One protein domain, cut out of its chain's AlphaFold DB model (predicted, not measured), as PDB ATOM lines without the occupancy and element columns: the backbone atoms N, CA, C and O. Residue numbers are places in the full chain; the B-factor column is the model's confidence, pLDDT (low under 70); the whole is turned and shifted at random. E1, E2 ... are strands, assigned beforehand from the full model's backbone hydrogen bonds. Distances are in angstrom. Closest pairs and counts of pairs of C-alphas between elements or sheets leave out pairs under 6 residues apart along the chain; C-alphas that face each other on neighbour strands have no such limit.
ATOM      1  N   ILE A   5     -19.256  13.935   9.664       87.06
ATOM      2  CA  ILE A   5     -17.864  14.124   9.268       87.06
ATOM      3  C   ILE A   5     -17.220  12.759   9.077       87.06
ATOM      4  O   ILE A   5     -17.455  11.840   9.862       87.06
ATOM      5  N   LYS A   6     -16.431  12.622   8.012       90.38
ATOM      6  CA  LYS A   6     -15.754  11.379   7.654       90.38
ATOM      7  C   LYS A   6     -14.262  11.636   7.591       90.38
ATOM      8  O   LYS A   6     -13.840  12.497   6.834       90.38
ATOM      9  N   GLN A   7     -13.485  10.888   8.358       93.31
ATOM     10  CA  GLN A   7     -12.028  10.928   8.301       93.31
ATOM     11  C   GLN A   7     -11.519   9.598   7.768       93.31
ATOM     12  O   GLN A   7     -11.772   8.556   8.377       93.31
ATOM     13  N   GLN A   8     -10.792   9.623   6.654       94.44
ATOM     14  CA  GLN A   8     -10.104   8.431   6.171       94.44
ATOM     15  C   GLN A   8      -8.774   8.261   6.896       94.44
ATOM     16  O   GLN A   8      -8.039   9.232   7.109       94.44
ATOM     17  N   LEU A   9      -8.464   7.017   7.245       96.31
ATOM     18  CA  LEU A   9      -7.214   6.626   7.878       96.31
ATOM     19  C   LEU A   9      -6.498   5.588   7.010       96.31
ATOM     20  O   LEU A   9      -7.087   4.570   6.628       96.31
ATOM     21  N   TYR A  10      -5.211   5.813   6.760       94.62
ATOM     22  CA  TYR A  10      -4.358   4.917   5.989       94.62
ATOM     23  C   TYR A  10      -3.061   4.596   6.725       94.62
ATOM     24  O   TYR A  10      -2.454   5.456   7.355       94.62
ATOM     25  N   ILE A  11      -2.603   3.356   6.590       91.88
ATOM     26  CA  ILE A  11      -1.249   2.933   6.918       91.88
ATOM     27  C   ILE A  11      -0.460   2.781   5.614       91.88
ATOM     28  O   ILE A  11      -0.673   1.860   4.829       91.88
ATOM     29  N   SER A  12       0.455   3.712   5.374       87.75
ATOM     30  CA  SER A  12       1.264   3.778   4.153       87.75
ATOM     31  C   SER A  12       2.520   2.916   4.233       87.75
ATOM     32  O   SER A  12       3.028   2.478   3.204       87.75
ATOM     33  N   GLY A  13       3.021   2.634   5.439       83.56
ATOM     34  CA  GLY A  13       4.212   1.809   5.623       83.56
ATOM     35  C   GLY A  13       4.258   1.123   6.980       83.56
ATOM     36  O   GLY A  13       3.964   1.737   8.002       83.56
ATOM     37  N   ILE A  14       4.645  -0.152   6.970       84.12
ATOM     38  CA  ILE A  14       5.022  -0.947   8.143       84.12
ATOM     39  C   ILE A  14       6.314  -1.690   7.772       84.12
ATOM     40  O   ILE A  14       6.398  -2.193   6.646       84.12
ATOM     41  N   PRO A  15       7.308  -1.800   8.674       79.81
ATOM     42  CA  PRO A  15       8.523  -2.560   8.407       79.81
ATOM     43  C   PRO A  15       8.219  -4.024   8.082       79.81
ATOM     44  O   PRO A  15       7.355  -4.647   8.703       79.81
ATOM     45  N   GLN A  16       8.954  -4.594   7.127       77.62
ATOM     46  CA  GLN A  16       8.782  -5.997   6.751       77.62
ATOM     47  C   GLN A  16       8.984  -6.916   7.965       77.62
ATOM     48  O   GLN A  16       9.824  -6.651   8.821       77.62
ATOM     49  N   GLY A  17       8.204  -7.996   8.044       75.56
ATOM     50  CA  GLY A  17       8.257  -8.945   9.161       75.56
ATOM     51  C   GLY A  17       7.449  -8.514  10.390       75.56
ATOM     52  O   GLY A  17       7.329  -9.295  11.335       75.56
ATOM     53  N   LEU A  18       6.844  -7.320  10.363       82.69
ATOM     54  CA  LEU A  18       5.855  -6.891  11.347       82.69
ATOM     55  C   LEU A  18       4.428  -6.984  10.809       82.69
ATOM     56  O   LEU A  18       4.152  -6.698   9.646       82.69
ATOM     57  N   THR A  19       3.510  -7.346  11.699       87.69
ATOM     58  CA  THR A  19       2.066  -7.363  11.458       87.69
ATOM     59  C   THR A  19       1.389  -6.422  12.437       87.69
ATOM     60  O   THR A  19       1.575  -6.551  13.646       87.69
ATOM     61  N   MET A  20       0.591  -5.487  11.926       91.25
ATOM     62  CA  MET A  20      -0.192  -4.575  12.752       91.25
ATOM     63  C   MET A  20      -1.638  -5.053  12.838       91.25
ATOM     64  O   MET A  20      -2.301  -5.267  11.824       91.25
ATOM     65  N   THR A  21      -2.140  -5.187  14.058       93.50
ATOM     66  CA  THR A  21      -3.514  -5.605  14.336       93.50
ATOM     67  C   THR A  21      -4.213  -4.514  15.124       93.50
ATOM     68  O   THR A  21      -3.748  -4.134  16.196       93.50
ATOM     69  N   VAL A  22      -5.352  -4.035  14.628       94.94
ATOM     70  CA  VAL A  22      -6.292  -3.254  15.435       94.94
ATOM     71  C   VAL A  22      -6.972  -4.212  16.402       94.94
ATOM     72  O   VAL A  22      -7.561  -5.209  15.986       94.94
ATOM     73  N   THR A  23      -6.871  -3.930  17.694       93.38
ATOM     74  CA  THR A  23      -7.297  -4.827  18.774       93.38
ATOM     75  C   THR A  23      -8.585  -4.387  19.440       93.38
ATOM     76  O   THR A  23      -9.320  -5.235  19.937       93.38
ATOM     77  N   ALA A  24      -8.871  -3.085  19.456       92.31
ATOM     78  CA  ALA A  24     -10.096  -2.548  20.031       92.31
ATOM     79  C   ALA A  24     -10.510  -1.247  19.342       92.31
ATOM     80  O   ALA A  24      -9.671  -0.499  18.839       92.31
ATOM     81  N   LEU A  25     -11.816  -0.994  19.358       92.12
ATOM     82  CA  LEU A  25     -12.440   0.255  18.943       92.12
ATOM     83  C   LEU A  25     -13.271   0.746  20.127       92.12
ATOM     84  O   LEU A  25     -14.269   0.115  20.473       92.12
ATOM     85  N   ASN A  26     -12.848   1.837  20.755       89.12
ATOM     86  CA  ASN A  26     -13.516   2.403  21.919       89.12
ATOM     87  C   ASN A  26     -14.156   3.729  21.524       89.12
ATOM     88  O   ASN A  26     -13.474   4.663  21.102       89.12
ATOM     89  N   LEU A  27     -15.473   3.833  21.689       83.38
ATOM     90  CA  LEU A  27     -16.127   5.132  21.636       83.38
ATOM     91  C   LEU A  27     -15.708   5.905  22.887       83.38
ATOM     92  O   LEU A  27     -16.036   5.495  24.000       83.38
ATOM     93  N   LEU A  28     -14.984   7.006  22.705       77.06
ATOM     94  CA  LEU A  28     -14.673   7.914  23.798       77.06
ATOM     95  C   LEU A  28     -15.834   8.911  23.901       77.06
ATOM     96  O   LEU A  28     -16.043   9.704  22.977       77.06
ATOM     97  N   PRO A  29     -16.643   8.849  24.971       60.41
ATOM     98  CA  PRO A  29     -17.846   9.657  25.065       60.41
ATOM     99  C   PRO A  29     -17.516  11.164  25.065       60.41
ATOM    100  O   PRO A  29     -16.605  11.590  25.787       60.41
ATOM    101  N   PRO A  30     -18.241  11.988  24.288       62.00
ATOM    102  CA  PRO A  30     -18.438  13.395  24.622       62.00
ATOM    103  C   PRO A  30     -19.460  13.525  25.759       62.00
ATOM    104  O   PRO A  30     -20.147  12.559  26.094       62.00
ATOM    105  N   ASP A  31     -19.574  14.710  26.352       51.66
ATOM    106  CA  ASP A  31     -20.629  15.022  27.319       51.66
ATOM    107  C   ASP A  31     -21.654  15.962  26.653       51.66
ATOM    108  O   ASP A  31     -21.264  17.080  26.306       51.66
ATOM    109  N   PRO A  32     -22.917  15.540  26.409       51.91
ATOM    110  CA  PRO A  32     -23.521  14.252  26.764       51.91
ATOM    111  C   PRO A  32     -23.294  13.126  25.719       51.91
ATOM    112  O   PRO A  32     -23.464  13.316  24.511       51.91
ATOM    113  N   PRO A  33     -23.033  11.877  26.157       58.56
ATOM    114  CA  PRO A  33     -22.583  10.785  25.280       58.56
ATOM    115  C   PRO A  33     -23.664  10.180  24.383       58.56
ATOM    116  O   PRO A  33     -23.364   9.494  23.405       58.56
ATOM    117  N   LYS A  34     -24.943  10.387  24.715       64.81
ATOM    118  CA  LYS A  34     -26.064   9.775  23.986       64.81
ATOM    119  C   LYS A  34     -26.311  10.434  22.632       64.81
ATOM    120  O   LYS A  34     -26.814   9.755  21.737       64.81
ATOM    121  N   GLU A  35     -25.910  11.693  22.482       72.94
ATOM    122  CA  GLU A  35     -26.151  12.516  21.295       72.94
ATOM    123  C   GLU A  35     -25.159  12.254  20.168       72.94
ATOM    124  O   GLU A  35     -25.362  12.734  19.062       72.94
ATOM    125  N   TRP A  36     -24.121  11.458  20.414       79.69
ATOM    126  CA  TRP A  36     -22.980  11.351  19.519       79.69
ATOM    127  C   TRP A  36     -22.644   9.902  19.187       79.69
ATOM    128  O   TRP A  36     -22.780   8.991  20.010       79.69
ATOM    129  N   ARG A  37     -22.222   9.673  17.945       82.00
ATOM    130  CA  ARG A  37     -21.770   8.377  17.441       82.00
ATOM    131  C   ARG A  37     -20.484   8.562  16.649       82.00
ATOM    132  O   ARG A  37     -20.389   9.455  15.810       82.00
ATOM    133  N   ALA A  38     -19.515   7.689  16.904       88.88
ATOM    134  CA  ALA A  38     -18.356   7.503  16.047       88.88
ATOM    135  C   ALA A  38     -18.204   6.015  15.744       88.88
ATOM    136  O   ALA A  38     -18.291   5.177  16.643       88.88
ATOM    137  N   THR A  39     -17.997   5.684  14.476       90.81
ATOM    138  CA  THR A  39     -17.904   4.292  14.028       90.81
ATOM    139  C   THR A  39     -16.901   4.190  12.888       90.81
ATOM    140  O   THR A  39     -16.860   5.065  12.020       90.81
ATOM    141  N   LEU A  40     -16.100   3.122  12.888       95.06
ATOM    142  CA  LEU A  40     -15.144   2.820  11.825       95.06
ATOM    143  C   LEU A  40     -15.808   1.954  10.752       95.06
ATOM    144  O   LEU A  40     -16.408   0.929  11.069       95.06
ATOM    145  N   TYR A  41     -15.652   2.328   9.488       94.56
ATOM    146  CA  TYR A  41     -16.160   1.583   8.339       94.56
ATOM    147  C   TYR A  41     -15.020   1.112   7.437       94.56
ATOM    148  O   TYR A  41     -13.996   1.778   7.317       94.56
ATOM    149  N   ASP A  42     -15.194  -0.036   6.791       92.12
ATOM    150  CA  ASP A  42     -14.309  -0.491   5.721       92.12
ATOM    151  C   ASP A  42     -14.644   0.186   4.381       92.12
ATOM    152  O   ASP A  42     -15.632   0.916   4.256       92.12
ATOM    153  N   ARG A  43     -13.834  -0.079   3.351       86.94
ATOM    154  CA  ARG A  43     -14.043   0.448   1.995       86.94
ATOM    155  C   ARG A  43     -15.378   0.026   1.363       86.94
ATOM    156  O   ARG A  43     -15.884   0.727   0.493       86.94
ATOM    157  N   SER A  44     -15.970  -1.087   1.802       87.44
ATOM    158  CA  SER A  44     -17.293  -1.538   1.346       87.44
ATOM    159  C   SER A  44     -18.454  -0.829   2.056       87.44
ATOM    160  O   SER A  44     -19.618  -1.066   1.734       87.44
ATOM    161  N   GLY A  45     -18.152   0.046   3.020       87.25
ATOM    162  CA  GLY A  45     -19.138   0.755   3.824       87.25
ATOM    163  C   GLY A  45     -19.729  -0.087   4.952       87.25
ATOM    164  O   GLY A  45     -20.744   0.316   5.524       87.25
ATOM    165  N   ARG A  46     -19.121  -1.228   5.300       92.44
ATOM    166  CA  ARG A  46     -19.524  -2.051   6.447       92.44
ATOM    167  C   ARG A  46     -18.785  -1.604   7.697       92.44
ATOM    168  O   ARG A  46     -17.607  -1.266   7.645       92.44
ATOM    169  N   GLU A  47     -19.485  -1.601   8.825       93.44
ATOM    170  CA  GLU A  47     -18.873  -1.314  10.121       93.44
ATOM    171  C   GLU A  47     -17.791  -2.355  10.440       93.44
ATOM    172  O   GLU A  47     -18.048  -3.565  10.422       93.44
ATOM    173  N   ARG A  48     -16.578  -1.883  10.739       93.12
ATOM    174  CA  ARG A  48     -15.472  -2.734  11.174       93.12
ATOM    175  C   ARG A  48     -15.623  -3.073  12.648       93.12
ATOM    176  O   ARG A  48     -15.912  -2.214  13.474       93.12
ATOM    177  N   LYS A  49     -15.332  -4.328  12.982       93.25
ATOM    178  CA  LYS A  49     -15.237  -4.813  14.361       93.25
ATOM    179  C   LYS A  49     -13.822  -5.308  14.609       93.25
ATOM    180  O   LYS A  49     -13.285  -6.042  13.786       93.25
ATOM    181  N   ALA A  50     -13.226  -4.898  15.724       90.69
ATOM    182  CA  ALA A  50     -11.943  -5.435  16.156       90.69
ATOM    183  C   ALA A  50     -12.104  -6.872  16.710       90.69
ATOM    184  O   ALA A  50     -13.151  -7.173  17.290       90.69
ATOM    185  N   PRO A  51     -11.088  -7.745  16.568       94.44
ATOM    186  CA  PRO A  51      -9.778  -7.464  15.982       94.44
ATOM    187  C   PRO A  51      -9.737  -7.603  14.450       94.44
ATOM    188  O   PRO A  51     -10.452  -8.416  13.872       94.44
ATOM    189  N   PHE A  52      -8.854  -6.847  13.794       94.38
ATOM    190  CA  PHE A  52      -8.543  -7.013  12.368       94.38
ATOM    191  C   PHE A  52      -7.115  -6.565  12.038       94.38
ATOM    192  O   PHE A  52      -6.559  -5.683  12.691       94.38
ATOM    193  N   VAL A  53      -6.522  -7.167  11.007       92.56
ATOM    194  CA  VAL A  53      -5.162  -6.848  10.552       92.56
ATOM    195  C   VAL A  53      -5.195  -5.668   9.582       92.56
ATOM    196  O   VAL A  53      -6.096  -5.565   8.746       92.56
ATOM    197  N   ILE A  54      -4.202  -4.788   9.683       91.12
ATOM    198  CA  ILE A  54      -3.964  -3.684   8.752       91.12
ATOM    199  C   ILE A  54      -2.534  -3.736   8.227       91.12
ATOM    200  O   ILE A  54      -1.611  -4.192   8.899       91.12
ATOM    201  N   GLY A  55      -2.349  -3.267   6.999       85.94
ATOM    202  CA  GLY A  55      -1.038  -3.206   6.381       85.94
ATOM    203  C   GLY A  55      -1.068  -2.468   5.053       85.94
ATOM    204  O   GLY A  55      -2.122  -2.423   4.426       85.94
ATOM    205  N   PRO A  56       0.072  -1.935   4.587       82.88
ATOM    206  CA  PRO A  56       0.136  -1.183   3.330       82.88
ATOM    207  C   PRO A  56      -0.323  -2.014   2.119       82.88
ATOM    208  O   PRO A  56      -0.896  -1.488   1.170       82.88
ATOM    209  N   ASN A  57      -0.147  -3.338   2.188       80.44
ATOM    210  CA  ASN A  57      -0.571  -4.285   1.152       80.44
ATOM    211  C   ASN A  57      -1.974  -4.877   1.390       80.44
ATOM    212  O   ASN A  57      -2.444  -5.681   0.589       80.44
ATOM    213  N   ILE A  58      -2.647  -4.512   2.485       82.38
ATOM    214  CA  ILE A  58      -3.992  -4.981   2.834       82.38
ATOM    215  C   ILE A  58      -4.958  -3.831   2.564       82.38
ATOM    216  O   ILE A  58      -4.826  -2.761   3.149       82.38
ATOM    217  N   ASP A  59      -5.910  -4.036   1.652       83.00
ATOM    218  CA  ASP A  59      -6.879  -3.006   1.236       83.00
ATOM    219  C   ASP A  59      -6.212  -1.678   0.796       83.00
ATOM    220  O   ASP A  59      -6.745  -0.580   0.966       83.00
ATOM    221  N   GLY A  60      -5.000  -1.758   0.233       82.94
ATOM    222  CA  GLY A  60      -4.198  -0.591  -0.153       82.94
ATOM    223  C   GLY A  60      -3.832   0.325   1.019       82.94
ATOM    224  O   GLY A  60      -3.812   1.542   0.848       82.94
ATOM    225  N   GLY A  61      -3.635  -0.236   2.215       85.81
ATOM    226  CA  GLY A  61      -3.318   0.524   3.419       85.81
ATOM    227  C   GLY A  61      -4.536   1.107   4.128       85.81
ATOM    228  O   GLY A  61      -4.365   1.810   5.114       85.81
ATOM    229  N   HIS A  62      -5.766   0.853   3.671       91.94
ATOM    230  CA  HIS A  62      -6.958   1.427   4.304       91.94
ATOM    231  C   HIS A  62      -7.190   0.822   5.694       91.94
ATOM    232  O   HIS A  62      -7.475  -0.369   5.843       91.94
ATOM    233  N   ILE A  63      -7.073   1.659   6.727       94.06
ATOM    234  CA  ILE A  63      -7.420   1.286   8.103       94.06
ATOM    235  C   ILE A  63      -8.946   1.316   8.246       94.06
ATOM    236  O   ILE A  63      -9.543   0.389   8.801       94.06
ATOM    237  N   GLY A  64      -9.564   2.376   7.719       94.06
ATOM    238  CA  GLY A  64     -11.006   2.568   7.651       94.06
ATOM    239  C   GLY A  64     -11.409   4.043   7.555       94.06
ATOM    240  O   GLY A  64     -10.579   4.946   7.655       94.06
ATOM    241  N   GLU A  65     -12.708   4.273   7.383       94.81
ATOM    242  CA  GLU A  65     -13.356   5.585   7.427       94.81
ATOM    243  C   GLU A  65     -14.029   5.768   8.790       94.81
ATOM    244  O   GLU A  65     -14.985   5.058   9.117       94.81
ATOM    245  N   VAL A  66     -13.560   6.720   9.595       93.94
ATOM    246  CA  VAL A  66     -14.238   7.087  10.841       93.94
ATOM    247  C   VAL A  66     -15.344   8.079  10.522       93.94
ATOM    248  O   VAL A  66     -15.075   9.215  10.134       93.94
ATOM    249  N   LYS A  67     -16.598   7.657  10.707       91.44
ATOM    250  CA  LYS A  67     -17.765   8.541  10.609       91.44
ATOM    251  C   LYS A  67     -18.134   9.037  11.996       91.44
ATOM    252  O   LYS A  67     -18.471   8.222  12.852       91.44
ATOM    253  N   MET A  68     -18.122  10.350  12.183       88.06
ATOM    254  CA  MET A  68     -18.547  11.042  13.402       88.06
ATOM    255  C   MET A  68     -19.824  11.818  13.101       88.06
ATOM    256  O   MET A  68     -19.863  12.600  12.148       88.06
ATOM    257  N   TYR A  69     -20.883  11.565  13.865       82.50
ATOM    258  CA  TYR A  69     -22.191  12.164  13.624       82.50
ATOM    259  C   TYR A  69     -23.037  12.280  14.889       82.50
ATOM    260  O   TYR A  69     -22.908  11.484  15.824       82.50
ATOM    261  N   GLY A  70     -23.924  13.274  14.893       76.56
ATOM    262  CA  GLY A  70     -24.950  13.414  15.917       76.56
ATOM    263  C   GLY A  70     -26.086  12.409  15.711       76.56
ATOM    264  O   GLY A  70     -26.485  12.120  14.585       76.56
ATOM    265  N   ALA A  71     -26.634  11.883  16.803       69.75
ATOM    266  CA  ALA A  71     -27.827  11.038  16.821       69.75
ATOM    267  C   ALA A  71     -29.110  11.829  16.491       69.75
ATOM    268  O   ALA A  71     -30.133  11.234  16.154       69.75
ATOM    269  N   HIS A  72     -29.045  13.162  16.564       65.31
ATOM    270  CA  HIS A  72     -30.124  14.086  16.233       65.31
ATOM    271  C   HIS A  72     -29.693  15.059  15.130       65.31
ATOM    272  O   HIS A  72     -28.506  15.303  14.924       65.31
ATOM    273  N   ALA A  73     -30.675  15.619  14.417       57.81
ATOM    274  CA  ALA A  73     -30.440  16.527  13.290       57.81
ATOM    275  C   ALA A  73     -29.719  17.832  13.681       57.81
ATOM    276  O   ALA A  73     -29.121  18.464  12.813       57.81
ATOM    277  N   PHE A  74     -29.762  18.189  14.968       57.50
ATOM    278  CA  PHE A  74     -29.122  19.361  15.559       57.50
ATOM    279  C   PHE A  74     -28.298  18.899  16.761       57.50
ATOM    280  O   PHE A  74     -28.817  18.861  17.879       57.50
ATOM    281  N   PRO A  75     -27.064  18.432  16.538       55.88
ATOM    282  CA  PRO A  75     -26.173  18.136  17.642       55.88
ATOM    283  C   PRO A  75     -25.940  19.421  18.445       55.88
ATOM    284  O   PRO A  75     -25.861  20.510  17.874       55.88
ATOM    285  N   SER A  76     -25.888  19.302  19.768       59.16
ATOM    286  CA  SER A  76     -25.626  20.415  20.679       59.16
ATOM    287  C   SER A  76     -24.300  21.121  20.350       59.16
ATOM    288  O   SER A  76     -23.421  20.529  19.722       59.16
ATOM    289  N   ASN A  77     -24.157  22.388  20.770       71.44
ATOM    290  CA  ASN A  77     -22.880  23.114  20.760       71.44
ATOM    291  C   ASN A  77     -21.879  22.382  21.669       71.44
ATOM    292  O   ASN A  77     -21.774  22.675  22.861       71.44
ATOM    293  N   SER A  78     -21.253  21.329  21.145       72.25
ATOM    294  CA  SER A  78     -20.413  20.422  21.912       72.25
ATOM    295  C   SER A  78     -19.278  19.861  21.068       72.25
ATOM    296  O   SER A  78     -19.332  19.757  19.839       72.25
ATOM    297  N   LEU A  79     -18.228  19.448  21.771       74.00
ATOM    298  CA  LEU A  79     -17.182  18.601  21.216       74.00
ATOM    299  C   LEU A  79     -17.835  17.272  20.806       74.00
ATOM    300  O   LEU A  79     -18.585  16.684  21.588       74.00
ATOM    301  N   GLY A  80     -17.642  16.877  19.546       77.12
ATOM    302  CA  GLY A  80     -18.367  15.771  18.921       77.12
ATOM    303  C   GLY A  80     -17.924  14.383  19.390       77.12
ATOM    304  O   GLY A  80     -17.140  14.217  20.323       77.12
ATOM    305  N   ALA A  81     -18.417  13.347  18.707       80.75
ATOM    306  CA  ALA A  81     -18.020  11.966  18.974       80.75
ATOM    307  C   ALA A  81     -16.516  11.739  18.751       80.75
ATOM    308  O   ALA A  81     -15.948  12.251  17.786       80.75
ATOM    309  N   ARG A  82     -15.899  10.889  19.578       88.69
ATOM    310  CA  ARG A  82     -14.493  10.495  19.439       88.69
ATOM    311  C   ARG A  82     -14.355   8.987  19.360       88.69
ATOM    312  O   ARG A  82     -15.021   8.264  20.101       88.69
ATOM    313  N   LEU A  83     -13.474   8.507  18.492       92.19
ATOM    314  CA  LEU A  83     -13.172   7.082  18.371       92.19
ATOM    315  C   LEU A  83     -11.699   6.832  18.672       92.19
ATOM    316  O   LEU A  83     -10.830   7.328  17.958       92.19
ATOM    317  N   GLU A  84     -11.431   6.023  19.692       93.62
ATOM    318  CA  GLU A  84     -10.108   5.469  19.954       93.62
ATOM    319  C   GLU A  84      -9.966   4.108  19.264       93.62
ATOM    320  O   GLU A  84     -10.798   3.212  19.404       93.62
ATOM    321  N   ILE A  85      -8.881   3.956  18.515       95.19
ATOM    322  CA  ILE A  85      -8.493   2.752  17.790       95.19
ATOM    323  C   ILE A  85      -7.196   2.263  18.423       95.19
ATOM    324  O   ILE A  85      -6.142   2.865  18.220       95.19
ATOM    325  N   LEU A  86      -7.267   1.175  19.183       94.12
ATOM    326  CA  LEU A  86      -6.093   0.555  19.792       94.12
ATOM    327  C   LEU A  86      -5.497  -0.474  18.842       94.12
ATOM    328  O   LEU A  86      -6.228  -1.238  18.204       94.12
ATOM    329  N   TRP A  87      -4.174  -0.528  18.781       93.25
ATOM    330  CA  TRP A  87      -3.463  -1.454  17.914       93.25
ATOM    331  C   TRP A  87      -2.241  -2.068  18.595       93.25
ATOM    332  O   TRP A  87      -1.709  -1.535  19.572       93.25
ATOM    333  N   LYS A  88      -1.789  -3.198  18.047       91.12
ATOM    334  CA  LYS A  88      -0.544  -3.887  18.406       91.12
ATOM    335  C   LYS A  88       0.275  -4.241  17.164       91.12
ATOM    336  O   LYS A  88      -0.298  -4.497  16.106       91.12
ATOM    337  N   LEU A  89       1.592  -4.287  17.313       87.75
ATOM    338  CA  LEU A  89       2.557  -4.769  16.331       87.75
ATOM    339  C   LEU A  89       3.181  -6.076  16.823       87.75
ATOM    340  O   LEU A  89       3.720  -6.143  17.923       87.75
ATOM    341  N   GLU A  90       3.167  -7.102  15.987       85.56
ATOM    342  CA  GLU A  90       3.719  -8.429  16.283       85.56
ATOM    343  C   GLU A  90       4.732  -8.837  15.207       85.56
ATOM    344  O   GLU A  90       4.675  -8.341  14.082       85.56
ATOM    345  N   GLY A  91       5.664  -9.733  15.544       78.12
ATOM    346  CA  GLY A  91       6.677 -10.264  14.618       78.12
ATOM    347  C   GLY A  91       8.094  -9.752  14.884       78.12
ATOM    348  O   GLY A  91       8.408  -9.299  15.981       78.12
ATOM    349  N   THR A  92       8.969  -9.787  13.889       74.81
ATOM    350  CA  THR A  92      10.331  -9.248  14.009       74.81
ATOM    351  C   THR A  92      10.639  -8.475  12.748       74.81
ATOM    352  O   THR A  92      10.490  -9.011  11.653       74.81
ATOM    353  N   ALA A  93      11.060  -7.218  12.898       72.00
ATOM    354  CA  ALA A  93      11.422  -6.400  11.753       72.00
ATOM    355  C   ALA A  93      12.594  -7.058  11.008       72.00
ATOM    356  O   ALA A  93      13.694  -7.196  11.545       72.00
ATOM    357  N   THR A  94      12.350  -7.487   9.776       65.12
ATOM    358  CA  THR A  94      13.367  -8.054   8.892       65.12
ATOM    359  C   THR A  94      13.970  -6.945   8.046       65.12
ATOM    360  O   THR A  94      13.247  -6.079   7.551       65.12
ATOM    361  N   VAL A 142     -11.957  29.221  15.234       78.62
ATOM    362  CA  VAL A 142     -11.294  28.171  16.018       78.62
ATOM    363  C   VAL A 142      -9.828  28.084  15.598       78.62
ATOM    364  O   VAL A 142      -9.543  27.864  14.422       78.62
ATOM    365  N   ASP A 143      -8.898  28.228  16.546       81.69
ATOM    366  CA  ASP A 143      -7.476  27.976  16.297       81.69
ATOM    367  C   ASP A 143      -7.169  26.478  16.495       81.69
ATOM    368  O   ASP A 143      -7.232  25.983  17.624       81.69
ATOM    369  N   PRO A 144      -6.831  25.717  15.437       81.06
ATOM    370  CA  PRO A 144      -6.505  24.299  15.565       81.06
ATOM    371  C   PRO A 144      -5.235  24.026  16.388       81.06
ATOM    372  O   PRO A 144      -5.048  22.892  16.838       81.06
ATOM    373  N   ASN A 145      -4.371  25.025  16.586       80.50
ATOM    374  CA  ASN A 145      -3.156  24.897  17.390       80.50
ATOM    375  C   ASN A 145      -3.409  25.147  18.880       80.50
ATOM    376  O   ASN A 145      -2.593  24.731  19.702       80.50
ATOM    377  N   ASP A 146      -4.534  25.770  19.240       81.50
ATOM    378  CA  ASP A 146      -4.921  25.953  20.634       81.50
ATOM    379  C   ASP A 146      -5.351  24.599  21.237       81.50
ATOM    380  O   ASP A 146      -6.307  23.970  20.759       81.50
ATOM    381  N   PRO A 147      -4.695  24.114  22.311       78.50
ATOM    382  CA  PRO A 147      -5.127  22.917  23.020       78.50
ATOM    383  C   PRO A 147      -6.586  22.973  23.484       78.50
ATOM    384  O   PRO A 147      -7.199  21.916  23.649       78.50
ATOM    385  N   ALA A 148      -7.162  24.159  23.720       81.88
ATOM    386  CA  ALA A 148      -8.558  24.349  24.109       81.88
ATOM    387  C   ALA A 148      -9.553  23.893  23.030       81.88
ATOM    388  O   ALA A 148     -10.628  23.412  23.383       81.88
ATOM    389  N   SER A 149      -9.164  23.926  21.751       82.81
ATOM    390  CA  SER A 149      -9.990  23.507  20.608       82.81
ATOM    391  C   SER A 149     -10.308  22.009  20.583       82.81
ATOM    392  O   SER A 149     -11.178  21.566  19.832       82.81
ATOM    393  N   TRP A 150      -9.621  21.219  21.412       84.75
ATOM    394  CA  TRP A 150      -9.687  19.760  21.407       84.75
ATOM    395  C   TRP A 150     -10.140  19.206  22.752       84.75
ATOM    396  O   TRP A 150      -9.680  19.643  23.811       84.75
ATOM    397  N   GLN A 151     -10.995  18.180  22.727       83.75
ATOM    398  CA  GLN A 151     -11.393  17.494  23.957       83.75
ATOM    399  C   GLN A 151     -10.244  16.658  24.521       83.75
ATOM    400  O   GLN A 151     -10.044  16.594  25.734       83.75
ATOM    401  N   THR A 152      -9.483  16.009  23.642       83.62
ATOM    402  CA  THR A 152      -8.349  15.183  24.036       83.62
ATOM    403  C   THR A 152      -7.113  16.057  24.234       83.62
ATOM    404  O   THR A 152      -6.597  16.654  23.286       83.62
ATOM    405  N   LYS A 153      -6.624  16.142  25.474       84.62
ATOM    406  CA  LYS A 153      -5.375  16.846  25.794       84.62
ATOM    407  C   LYS A 153      -4.198  15.881  25.665       84.62
ATOM    408  O   LYS A 153      -4.282  14.748  26.137       84.62
ATOM    409  N   LEU A 154      -3.130  16.314  24.993       82.94
ATOM    410  CA  LEU A 154      -1.963  15.475  24.682       82.94
ATOM    411  C   LEU A 154      -1.238  14.992  25.950       82.94
ATOM    412  O   LEU A 154      -0.727  13.877  25.995       82.94
ATOM    413  N   ASP A 155      -1.236  15.815  26.989       79.12
ATOM    414  CA  ASP A 155      -0.598  15.595  28.286       79.12
ATOM    415  C   ASP A 155      -1.468  14.812  29.287       79.12
ATOM    416  O   ASP A 155      -0.946  14.288  30.268       79.12
ATOM    417  N   ALA A 156      -2.774  14.684  29.033       79.38
ATOM    418  CA  ALA A 156      -3.732  14.057  29.951       79.38
ATOM    419  C   ALA A 156      -4.330  12.741  29.422       79.38
ATOM    420  O   ALA A 156      -5.410  12.321  29.850       79.38
ATOM    421  N   LEU A 157      -3.664  12.082  28.470       80.94
ATOM    422  CA  LEU A 157      -4.149  10.809  27.951       80.94
ATOM    423  C   LEU A 157      -4.006   9.681  28.985       80.94
ATOM    424  O   LEU A 157      -2.930   9.518  29.566       80.94
ATOM    425  N   PRO A 158      -5.025   8.813  29.146       77.31
ATOM    426  CA  PRO A 158      -4.873   7.627  29.974       77.31
ATOM    427  C   PRO A 158      -3.775   6.722  29.394       77.31
ATOM    428  O   PRO A 158      -3.603   6.692  28.167       77.31
ATOM    429  N   PRO A 159      -3.046   5.958  30.226       75.94
ATOM    430  CA  PRO A 159      -2.100   4.961  29.741       75.94
ATOM    431  C   PRO A 159      -2.763   4.013  28.741       75.94
ATOM    432  O   PRO A 159      -3.941   3.676  28.887       75.94
ATOM    433  N   LEU A 160      -2.007   3.562  27.736       78.12
ATOM    434  CA  LEU A 160      -2.503   2.520  26.844       78.12
ATOM    435  C   LEU A 160      -2.879   1.291  27.681       78.12
ATOM    436  O   LEU A 160      -2.062   0.859  28.504       78.12
ATOM    437  N   PRO A 161      -4.076   0.710  27.486       66.88
ATOM    438  CA  PRO A 161      -4.433  -0.528  28.152       66.88
ATOM    439  C   PRO A 161      -3.348  -1.567  27.878       66.88
ATOM    440  O   PRO A 161      -3.043  -1.862  26.720       66.88
ATOM    441  N   GLN A 162      -2.743  -2.108  28.937       60.31
ATOM    442  CA  GLN A 162      -1.800  -3.209  28.795       60.31
ATOM    443  C   GLN A 162      -2.592  -4.422  28.306       60.31
ATOM    444  O   GLN A 162      -3.280  -5.092  29.078       60.31
ATOM    445  N   LEU A 163      -2.550  -4.675  27.000       55.66
ATOM    446  CA  LEU A 163      -3.156  -5.838  26.362       55.66
ATOM    447  C   LEU A 163      -2.375  -7.092  26.793       55.66
ATOM    448  O   LEU A 163      -1.566  -7.606  26.040       55.66
ATOM    449  N   ARG A 164      -2.624  -7.557  28.025       49.12
ATOM    450  CA  ARG A 164      -1.988  -8.693  28.722       49.12
ATOM    451  C   ARG A 164      -0.464  -8.547  28.908       49.12
ATOM    452  O   ARG A 164       0.317  -8.633  27.976       49.12
ATOM    453  N   ALA A 165      -0.089  -8.386  30.174       42.19
ATOM    454  CA  ALA A 165       1.221  -8.204  30.814       42.19
ATOM    455  C   ALA A 165       2.448  -9.074  30.397       42.19
ATOM    456  O   ALA A 165       3.290  -9.325  31.253       42.19
ATOM    457  N   ALA A 166       2.608  -9.544  29.153       41.69
ATOM    458  CA  ALA A 166       3.713 -10.448  28.792       41.69
ATOM    459  C   ALA A 166       4.613 -10.030  27.612       41.69
ATOM    460  O   ALA A 166       5.594 -10.725  27.375       41.69
ATOM    461  N   GLU A 167       4.377  -8.912  26.915       48.53
ATOM    462  CA  GLU A 167       5.317  -8.443  25.878       48.53
ATOM    463  C   GLU A 167       5.532  -6.917  25.913       48.53
ATOM    464  O   GLU A 167       4.559  -6.163  26.033       48.53
ATOM    465  N   PRO A 168       6.787  -6.425  25.824       48.66
ATOM    466  CA  PRO A 168       7.073  -5.000  25.926       48.66
ATOM    467  C   PRO A 168       6.674  -4.224  24.654       48.66
ATOM    468  O   PRO A 168       7.070  -4.551  23.538       48.66
ATOM    469  N   ALA A 169       5.895  -3.158  24.872       60.09
ATOM    470  CA  ALA A 169       5.816  -1.903  24.108       60.09
ATOM    471  C   ALA A 169       5.742  -1.965  22.567       60.09
ATOM    472  O   ALA A 169       6.446  -1.246  21.861       60.09
ATOM    473  N   ARG A 170       4.802  -2.749  22.030       78.69
ATOM    474  CA  ARG A 170       4.434  -2.713  20.603       78.69
ATOM    475  C   ARG A 170       2.999  -2.286  20.344       78.69
ATOM    476  O   ARG A 170       2.404  -2.635  19.331       78.69
ATOM    477  N   THR A 171       2.418  -1.564  21.284       87.31
ATOM    478  CA  THR A 171       1.046  -1.083  21.192       87.31
ATOM    479  C   THR A 171       1.019   0.402  20.897       87.31
ATOM    480  O   THR A 171       1.991   1.127  21.114       87.31
ATOM    481  N   GLY A 172      -0.121   0.867  20.425       90.69
ATOM    482  CA  GLY A 172      -0.374   2.281  20.264       90.69
ATOM    483  C   GLY A 172      -1.843   2.550  20.045       90.69
ATOM    484  O   GLY A 172      -2.689   1.655  20.158       90.69
ATOM    485  N   ARG A 173      -2.144   3.809  19.753       93.00
ATOM    486  CA  ARG A 173      -3.510   4.241  19.485       93.00
ATOM    487  C   ARG A 173      -3.584   5.292  18.404       93.00
ATOM    488  O   ARG A 173      -2.640   6.057  18.208       93.00
ATOM    489  N   PHE A 174      -4.748   5.344  17.777       95.12
ATOM    490  CA  PHE A 174      -5.253   6.520  17.089       95.12
ATOM    491  C   PHE A 174      -6.482   7.028  17.839       95.12
ATOM    492  O   PHE A 174      -7.311   6.218  18.243       95.12
ATOM    493  N   ILE A 175      -6.625   8.336  18.024       93.94
ATOM    494  CA  ILE A 175      -7.878   8.940  18.488       93.94
ATOM    495  C   ILE A 175      -8.323   9.919  17.416       93.94
ATOM    496  O   ILE A 175      -7.617  10.880  17.127       93.94
ATOM    497  N   VAL A 176      -9.486   9.658  16.828       93.50
ATOM    498  CA  VAL A 176     -10.115  10.573  15.877       93.50
ATOM    499  C   VAL A 176     -11.143  11.409  16.618       93.50
ATOM    500  O   VAL A 176     -12.007  10.861  17.307       93.50
ATOM    501  N   GLU A 177     -11.044  12.723  16.473       91.06
ATOM    502  CA  GLU A 177     -11.946  13.691  17.089       91.06
ATOM    503  C   GLU A 177     -12.174  14.900  16.179       91.06
ATOM    504  O   GLU A 177     -11.463  15.112  15.197       91.06
ATOM    505  N   THR A 178     -13.170  15.712  16.509       88.19
ATOM    506  CA  THR A 178     -13.449  16.974  15.817       88.19
ATOM    507  C   THR A 178     -13.337  18.141  16.785       88.19
ATOM    508  O   THR A 178     -13.411  17.958  18.003       88.19
ATOM    509  N   THR A 179     -13.247  19.352  16.244       85.50
ATOM    510  CA  THR A 179     -13.588  20.550  17.013       85.50
ATOM    511  C   THR A 179     -15.086  20.572  17.338       85.50
ATOM    512  O   THR A 179     -15.850  19.670  16.964       85.50
ATOM    513  N   GLU A 180     -15.507  21.570  18.107       82.56
ATOM    514  CA  GLU A 180     -16.896  21.728  18.526       82.56
ATOM    515  C   GLU A 180     -17.824  21.938  17.321       82.56
ATOM    516  O   GLU A 180     -17.563  22.766  16.444       82.56
ATOM    517  N   TRP A 181     -18.936  21.210  17.324       80.69
ATOM    518  CA  TRP A 181     -20.011  21.341  16.351       80.69
ATOM    519  C   TRP A 181     -20.922  22.497  16.745       80.69
ATOM    520  O   TRP A 181     -21.203  22.674  17.923       80.69
ATOM    521  N   GLY A 182     -21.404  23.271  15.775       71.75
ATOM    522  CA  GLY A 182     -22.492  24.214  16.033       71.75
ATOM    523  C   GLY A 182     -23.857  23.549  15.837       71.75
ATOM    524  O   GLY A 182     -23.961  22.548  15.133       71.75
ATOM    525  N   ILE A 183     -24.922  24.165  16.360       69.25
ATOM    526  CA  ILE A 183     -26.318  23.676  16.247       69.25
ATOM    527  C   ILE A 183     -26.695  23.260  14.811       69.25
ATOM    528  O   ILE A 183     -27.360  22.247  14.594       69.25
ATOM    529  N   VAL A 184     -26.269  24.048  13.822       69.62
ATOM    530  CA  VAL A 184     -26.478  23.796  12.381       69.62
ATOM    531  C   VAL A 184     -25.173  23.829  11.583       69.62
ATOM    532  O   VAL A 184     -25.196  23.771  10.355       69.62
ATOM    533  N   GLN A 185     -24.034  23.948  12.268       73.25
ATOM    534  CA  GLN A 185     -22.725  24.159  11.654       73.25
ATOM    535  C   GLN A 185     -21.860  22.913  11.817       73.25
ATOM    536  O   GLN A 185     -21.848  22.262  12.863       73.25
ATOM    537  N   ARG A 186     -21.115  22.591  10.761       78.31
ATOM    538  CA  ARG A 186     -20.090  21.548  10.807       78.31
ATOM    539  C   ARG A 186     -18.935  22.020  11.702       78.31
ATOM    540  O   ARG A 186     -18.726  23.225  11.809       78.31
ATOM    541  N   PRO A 187     -18.181  21.103  12.325       83.00
ATOM    542  CA  PRO A 187     -16.936  21.473  12.982       83.00
ATOM    543  C   PRO A 187     -15.945  21.993  11.940       83.00
ATOM    544  O   PRO A 187     -15.955  21.528  10.801       83.00
ATOM    545  N   ASP A 188     -15.073  22.913  12.342       84.31
ATOM    546  CA  ASP A 188     -14.067  23.515  11.458       84.31
ATOM    547  C   ASP A 188     -12.901  22.569  11.136       84.31
ATOM    548  O   ASP A 188     -12.280  22.673  10.076       84.31
ATOM    549  N   TYR A 189     -12.597  21.634  12.043       88.31
ATOM    550  CA  TYR A 189     -11.452  20.739  11.918       88.31
ATOM    551  C   TYR A 189     -11.754  19.325  12.422       88.31
ATOM    552  O   TYR A 189     -12.545  19.100  13.343       88.31
ATOM    553  N   VAL A 190     -11.044  18.367  11.834       90.00
ATOM    554  CA  VAL A 190     -10.856  17.010  12.351       90.00
ATOM    555  C   VAL A 190      -9.417  16.866  12.791       90.00
ATOM    556  O   VAL A 190      -8.511  17.406  12.156       90.00
ATOM    557  N   SER A 191      -9.191  16.092  13.843       91.69
ATOM    558  CA  SER A 191      -7.856  15.641  14.163       91.69
ATOM    559  C   SER A 191      -7.754  14.145  14.389       91.69
ATOM    560  O   SER A 191      -8.696  13.480  14.820       91.69
ATOM    561  N   VAL A 192      -6.568  13.627  14.077       94.19
ATOM    562  CA  VAL A 192      -6.156  12.265  14.387       94.19
ATOM    563  C   VAL A 192      -4.919  12.342  15.263       94.19
ATOM    564  O   VAL A 192      -3.816  12.637  14.799       94.19
ATOM    565  N   LEU A 193      -5.114  12.088  16.550       93.38
ATOM    566  CA  LEU A 193      -4.033  11.891  17.500       93.38
ATOM    567  C   LEU A 193      -3.457  10.493  17.318       93.38
ATOM    568  O   LEU A 193      -4.208   9.536  17.139       93.38
ATOM    569  N   TYR A 194      -2.141  10.363  17.403       92.19
ATOM    570  CA  TYR A 194      -1.453   9.087  17.307       92.19
ATOM    571  C   TYR A 194      -0.336   8.970  18.348       92.19
ATOM    572  O   TYR A 194       0.314   9.950  18.713       92.19
ATOM    573  N   GLN A 195      -0.126   7.751  18.846       89.44
ATOM    574  CA  GLN A 195       0.866   7.459  19.882       89.44
ATOM    575  C   GLN A 195       1.357   6.012  19.779       89.44
ATOM    576  O   GLN A 195       0.564   5.115  19.488       89.44
ATOM    577  N   VAL A 196       2.639   5.787  20.089       87.12
ATOM    578  CA  VAL A 196       3.242   4.458  20.302       87.12
ATOM    579  C   VAL A 196       3.652   4.335  21.767       87.12
ATOM    580  O   VAL A 196       4.345   5.207  22.290       87.12
ATOM    581  N   GLY A 197       3.263   3.250  22.434       83.31
ATOM    582  CA  GLY A 197       3.629   2.990  23.825       83.31
ATOM    583  C   GLY A 197       3.297   4.171  24.742       83.31
ATOM    584  O   GLY A 197       2.186   4.698  24.727       83.31
ATOM    585  N   SER A 198       4.276   4.607  25.533       78.00
ATOM    586  CA  SER A 198       4.170   5.775  26.417       78.00
ATOM    587  C   SER A 198       4.794   7.049  25.844       78.00
ATOM    588  O   SER A 198       5.095   7.975  26.593       78.00
ATOM    589  N   ALA A 199       5.081   7.076  24.546       81.00
ATOM    590  CA  ALA A 199       5.723   8.212  23.902       81.00
ATOM    591  C   ALA A 199       4.815   9.447  23.885       81.00
ATOM    592  O   ALA A 199       3.598   9.321  24.036       81.00
ATOM    593  N   THR A 200       5.382  10.631  23.652       83.12
ATOM    594  CA  THR A 200       4.596  11.861  23.496       83.12
ATOM    595  C   THR A 200       3.635  11.718  22.311       83.12
ATOM    596  O   THR A 200       4.095  11.458  21.201       83.12
ATOM    597  N   PRO A 201       2.313  11.850  22.509       86.69
ATOM    598  CA  PRO A 201       1.361  11.788  21.408       86.69
ATOM    599  C   PRO A 201       1.499  13.016  20.501       86.69
ATOM    600  O   PRO A 201       1.738  14.126  20.974       86.69
ATOM    601  N   LEU A 202       1.287  12.819  19.203       87.50
ATOM    602  CA  LEU A 202       1.219  13.888  18.204       87.50
ATOM    603  C   LEU A 202      -0.143  13.867  17.511       87.50
ATOM    604  O   LEU A 202      -0.912  12.915  17.654       87.50
ATOM    605  N   ARG A 203      -0.458  14.930  16.768       88.81
ATOM    606  CA  ARG A 203      -1.761  15.115  16.127       88.81
ATOM    607  C   ARG A 203      -1.603  15.575  14.683       88.81
ATOM    608  O   ARG A 203      -0.876  16.522  14.417       88.81
ATOM    609  N   VAL A 204      -2.334  14.926  13.781       87.69
ATOM    610  CA  VAL A 204      -2.594  15.399  12.414       87.69
ATOM    611  C   VAL A 204      -3.911  16.170  12.426       87.69
ATOM    612  O   VAL A 204      -4.885  15.666  12.987       87.69
ATOM    613  N   VAL A 205      -3.964  17.366  11.833       89.38
ATOM    614  CA  VAL A 205      -5.175  18.208  11.815       89.38
ATOM    615  C   VAL A 205      -5.600  18.529  10.390       89.38
ATOM    616  O   VAL A 205      -4.863  19.191   9.664       89.38
ATOM    617  N   SER A 206      -6.807  18.113  10.010       87.38
ATOM    618  CA  SER A 206      -7.418  18.374   8.703       87.38
ATOM    619  C   SER A 206      -8.511  19.431   8.829       87.38
ATOM    620  O   SER A 206      -9.379  19.334   9.699       87.38
ATOM    621  N   LYS A 207      -8.507  20.427   7.936       86.00
ATOM    622  CA  LYS A 207      -9.611  21.385   7.837       86.00
ATOM    623  C   LYS A 207     -10.843  20.690   7.263       86.00
ATOM    624  O   LYS A 207     -10.751  19.929   6.302       86.00
ATOM    625  N   VAL A 208     -11.998  20.961   7.849       83.06
ATOM    626  CA  VAL A 208     -13.294  20.541   7.324       83.06
ATOM    627  C   VAL A 208     -13.796  21.656   6.418       83.06
ATOM    628  O   VAL A 208     -13.888  22.817   6.816       83.06
ATOM    629  N   ALA A 209     -14.130  21.317   5.182       76.81
ATOM    630  CA  ALA A 209     -14.765  22.273   4.294       76.81
ATOM    631  C   ALA A 209     -16.181  22.624   4.779       76.81
ATOM    632  O   ALA A 209     -16.930  21.772   5.268       76.81
ATOM    633  N   ALA A 210     -16.598  23.870   4.557       66.25
ATOM    634  CA  ALA A 210     -17.960  24.308   4.863       66.25
ATOM    635  C   ALA A 210     -19.026  23.583   4.009       66.25
ATOM    636  O   ALA A 210     -20.200  23.536   4.377       66.25
ATOM    637  N   THR A 211     -18.630  22.981   2.880       63.47
ATOM    638  CA  THR A 211     -19.516  22.276   1.944       63.47
ATOM    639  C   THR A 211     -19.603  20.782   2.268       63.47
ATOM    640  O   THR A 211     -18.621  20.147   2.631       63.47
ATOM    641  N   ILE A 212     -20.776  20.170   2.078       60.56
ATOM    642  CA  ILE A 212     -20.978  18.719   2.281       60.56
ATOM    643  C   ILE A 212     -20.282  17.832   1.233       60.56
ATOM    644  O   ILE A 212     -20.288  16.609   1.377       60.56
ATOM    645  N   ILE A 213     -19.759  18.437   0.165       60.75
ATOM    646  CA  ILE A 213     -19.118  17.745  -0.959       60.75
ATOM    647  C   ILE A 213     -17.675  17.396  -0.594       60.75
ATOM    648  O   ILE A 213     -17.217  16.296  -0.893       60.75
ATOM    649  N   ASP A 214     -17.007  18.301   0.118       63.97
ATOM    650  CA  ASP A 214     -15.605  18.163   0.458       63.97
ATOM    651  C   ASP A 214     -15.455  17.521   1.847       63.97
ATOM    652  O   ASP A 214     -16.083  17.913   2.845       63.97
ATOM    653  N   MET A 215     -14.635  16.474   1.889       76.31
ATOM    654  CA  MET A 215     -14.254  15.765   3.108       76.31
ATOM    655  C   MET A 215     -12.860  16.228   3.551       76.31
ATOM    656  O   MET A 215     -12.089  16.691   2.714       76.31
ATOM    657  N   PRO A 216     -12.535  16.126   4.851       83.50
ATOM    658  CA  PRO A 216     -11.191  16.393   5.349       83.50
ATOM    659  C   PRO A 216     -10.136  15.553   4.626       83.50
ATOM    660  O   PRO A 216     -10.410  14.410   4.254       83.50
ATOM    661  N   ASP A 217      -8.926  16.099   4.511       87.88
ATOM    662  CA  ASP A 217      -7.782  15.373   3.961       87.88
ATOM    663  C   ASP A 217      -7.533  14.059   4.715       87.88
ATOM    664  O   ASP A 217      -7.674  13.978   5.946       87.88
ATOM    665  N   ASP A 218      -7.130  13.034   3.963       90.75
ATOM    666  CA  ASP A 218      -6.775  11.715   4.478       90.75
ATOM    667  C   ASP A 218      -5.639  11.810   5.508       90.75
ATOM    668  O   ASP A 218      -4.682  12.562   5.334       90.75
TER     669      ASP A 218
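Overview. This is residues 5 to 94 and 142 to 218 of the 270 residues of an uncharacterized protein of Orbilia oligospora (UniProt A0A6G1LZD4). Two twisted sheets lie face to face as a sandwich: a large, curled one of six strands, and a small one of three that covers part of one of its faces. A long stretch with no named element, residues 142 to 170, runs outside the large sheet, away from the small one. The 167 printed residues hold nine named strands, E1 to E9 in chain order, and no named helix; the class is all strand, though only 70 residues are in named elements. Both sheets are antiparallel, in the orders E4 E2 E6 E7 E8 E9 and E1 E5 E3. The whole is compact, with a radius of gyration of the C-alphas of 16.1 A and spans of 50 by 34 by 28 A.

Arrangement. Start at E1, residues 5 to 13, an edge strand of the small sheet. Its antiparallel neighbour is E5, residues 62 to 70, with N 7 and O 66 2.9 A apart, within hydrogen-bond range. On the other side of E5 look for E3, residues 36 to 41, where N 41 and O 65 are 2.8 A apart. In the large sheet, E2, residues 18 to 28, has the edge strand E4, residues 52 to 54, on one side, with N 22 and O 52 at 2.8 A. On its other side is E6, residues 82 to 91, with N 26 and O 84 at 2.8 A. Next comes E7, residues 171 to 178, with N 85 and O 174 at 2.8 A. E7, E8, residues 189 to 196, and E9, residues 202 to 207, form a meander, each strand the antiparallel neighbour of the one before; both steps are hairpins, with N 175 and O 193 at 2.8 A and N 192 and O 204 at 2.9 A. Across the sandwich, the closest C-alphas of E3 and E6, Ala 38 and Leu 83, are 5.7 A apart. The strands of one sheet stand at 26 degrees to those of the other.

Along the chain. Find C-alpha 5 at (-17.864, 14.124, 9.268); E1 runs 25.5 A from there. E2 spans 28.2 A, E3 16.3 A, E4 6.7 A and E5 24.5 A. E6 begins at C-alpha 82, (-14.493, 10.495, 19.439), and spans 30.0 A. E7 spans 23.8 A, E8 23.5 A and E9 16.8 A, ending at C-alpha 207, (-9.611, 21.385, 7.837).

Size, cuts and confidence. The C-alphas farthest apart, Thr 94 and Ile 183, are 51.3 A apart. Residues 95 to 141 are not printed, and C-alphas 94 and 142 are 44.4 A apart across that cut. Of the links printed whole, E5 to E6 is long. Of the printed residues, 29 have a pLDDT, the model's own confidence, under 70, among them residues 29 to 34, 71 to 76 and 161 to 169.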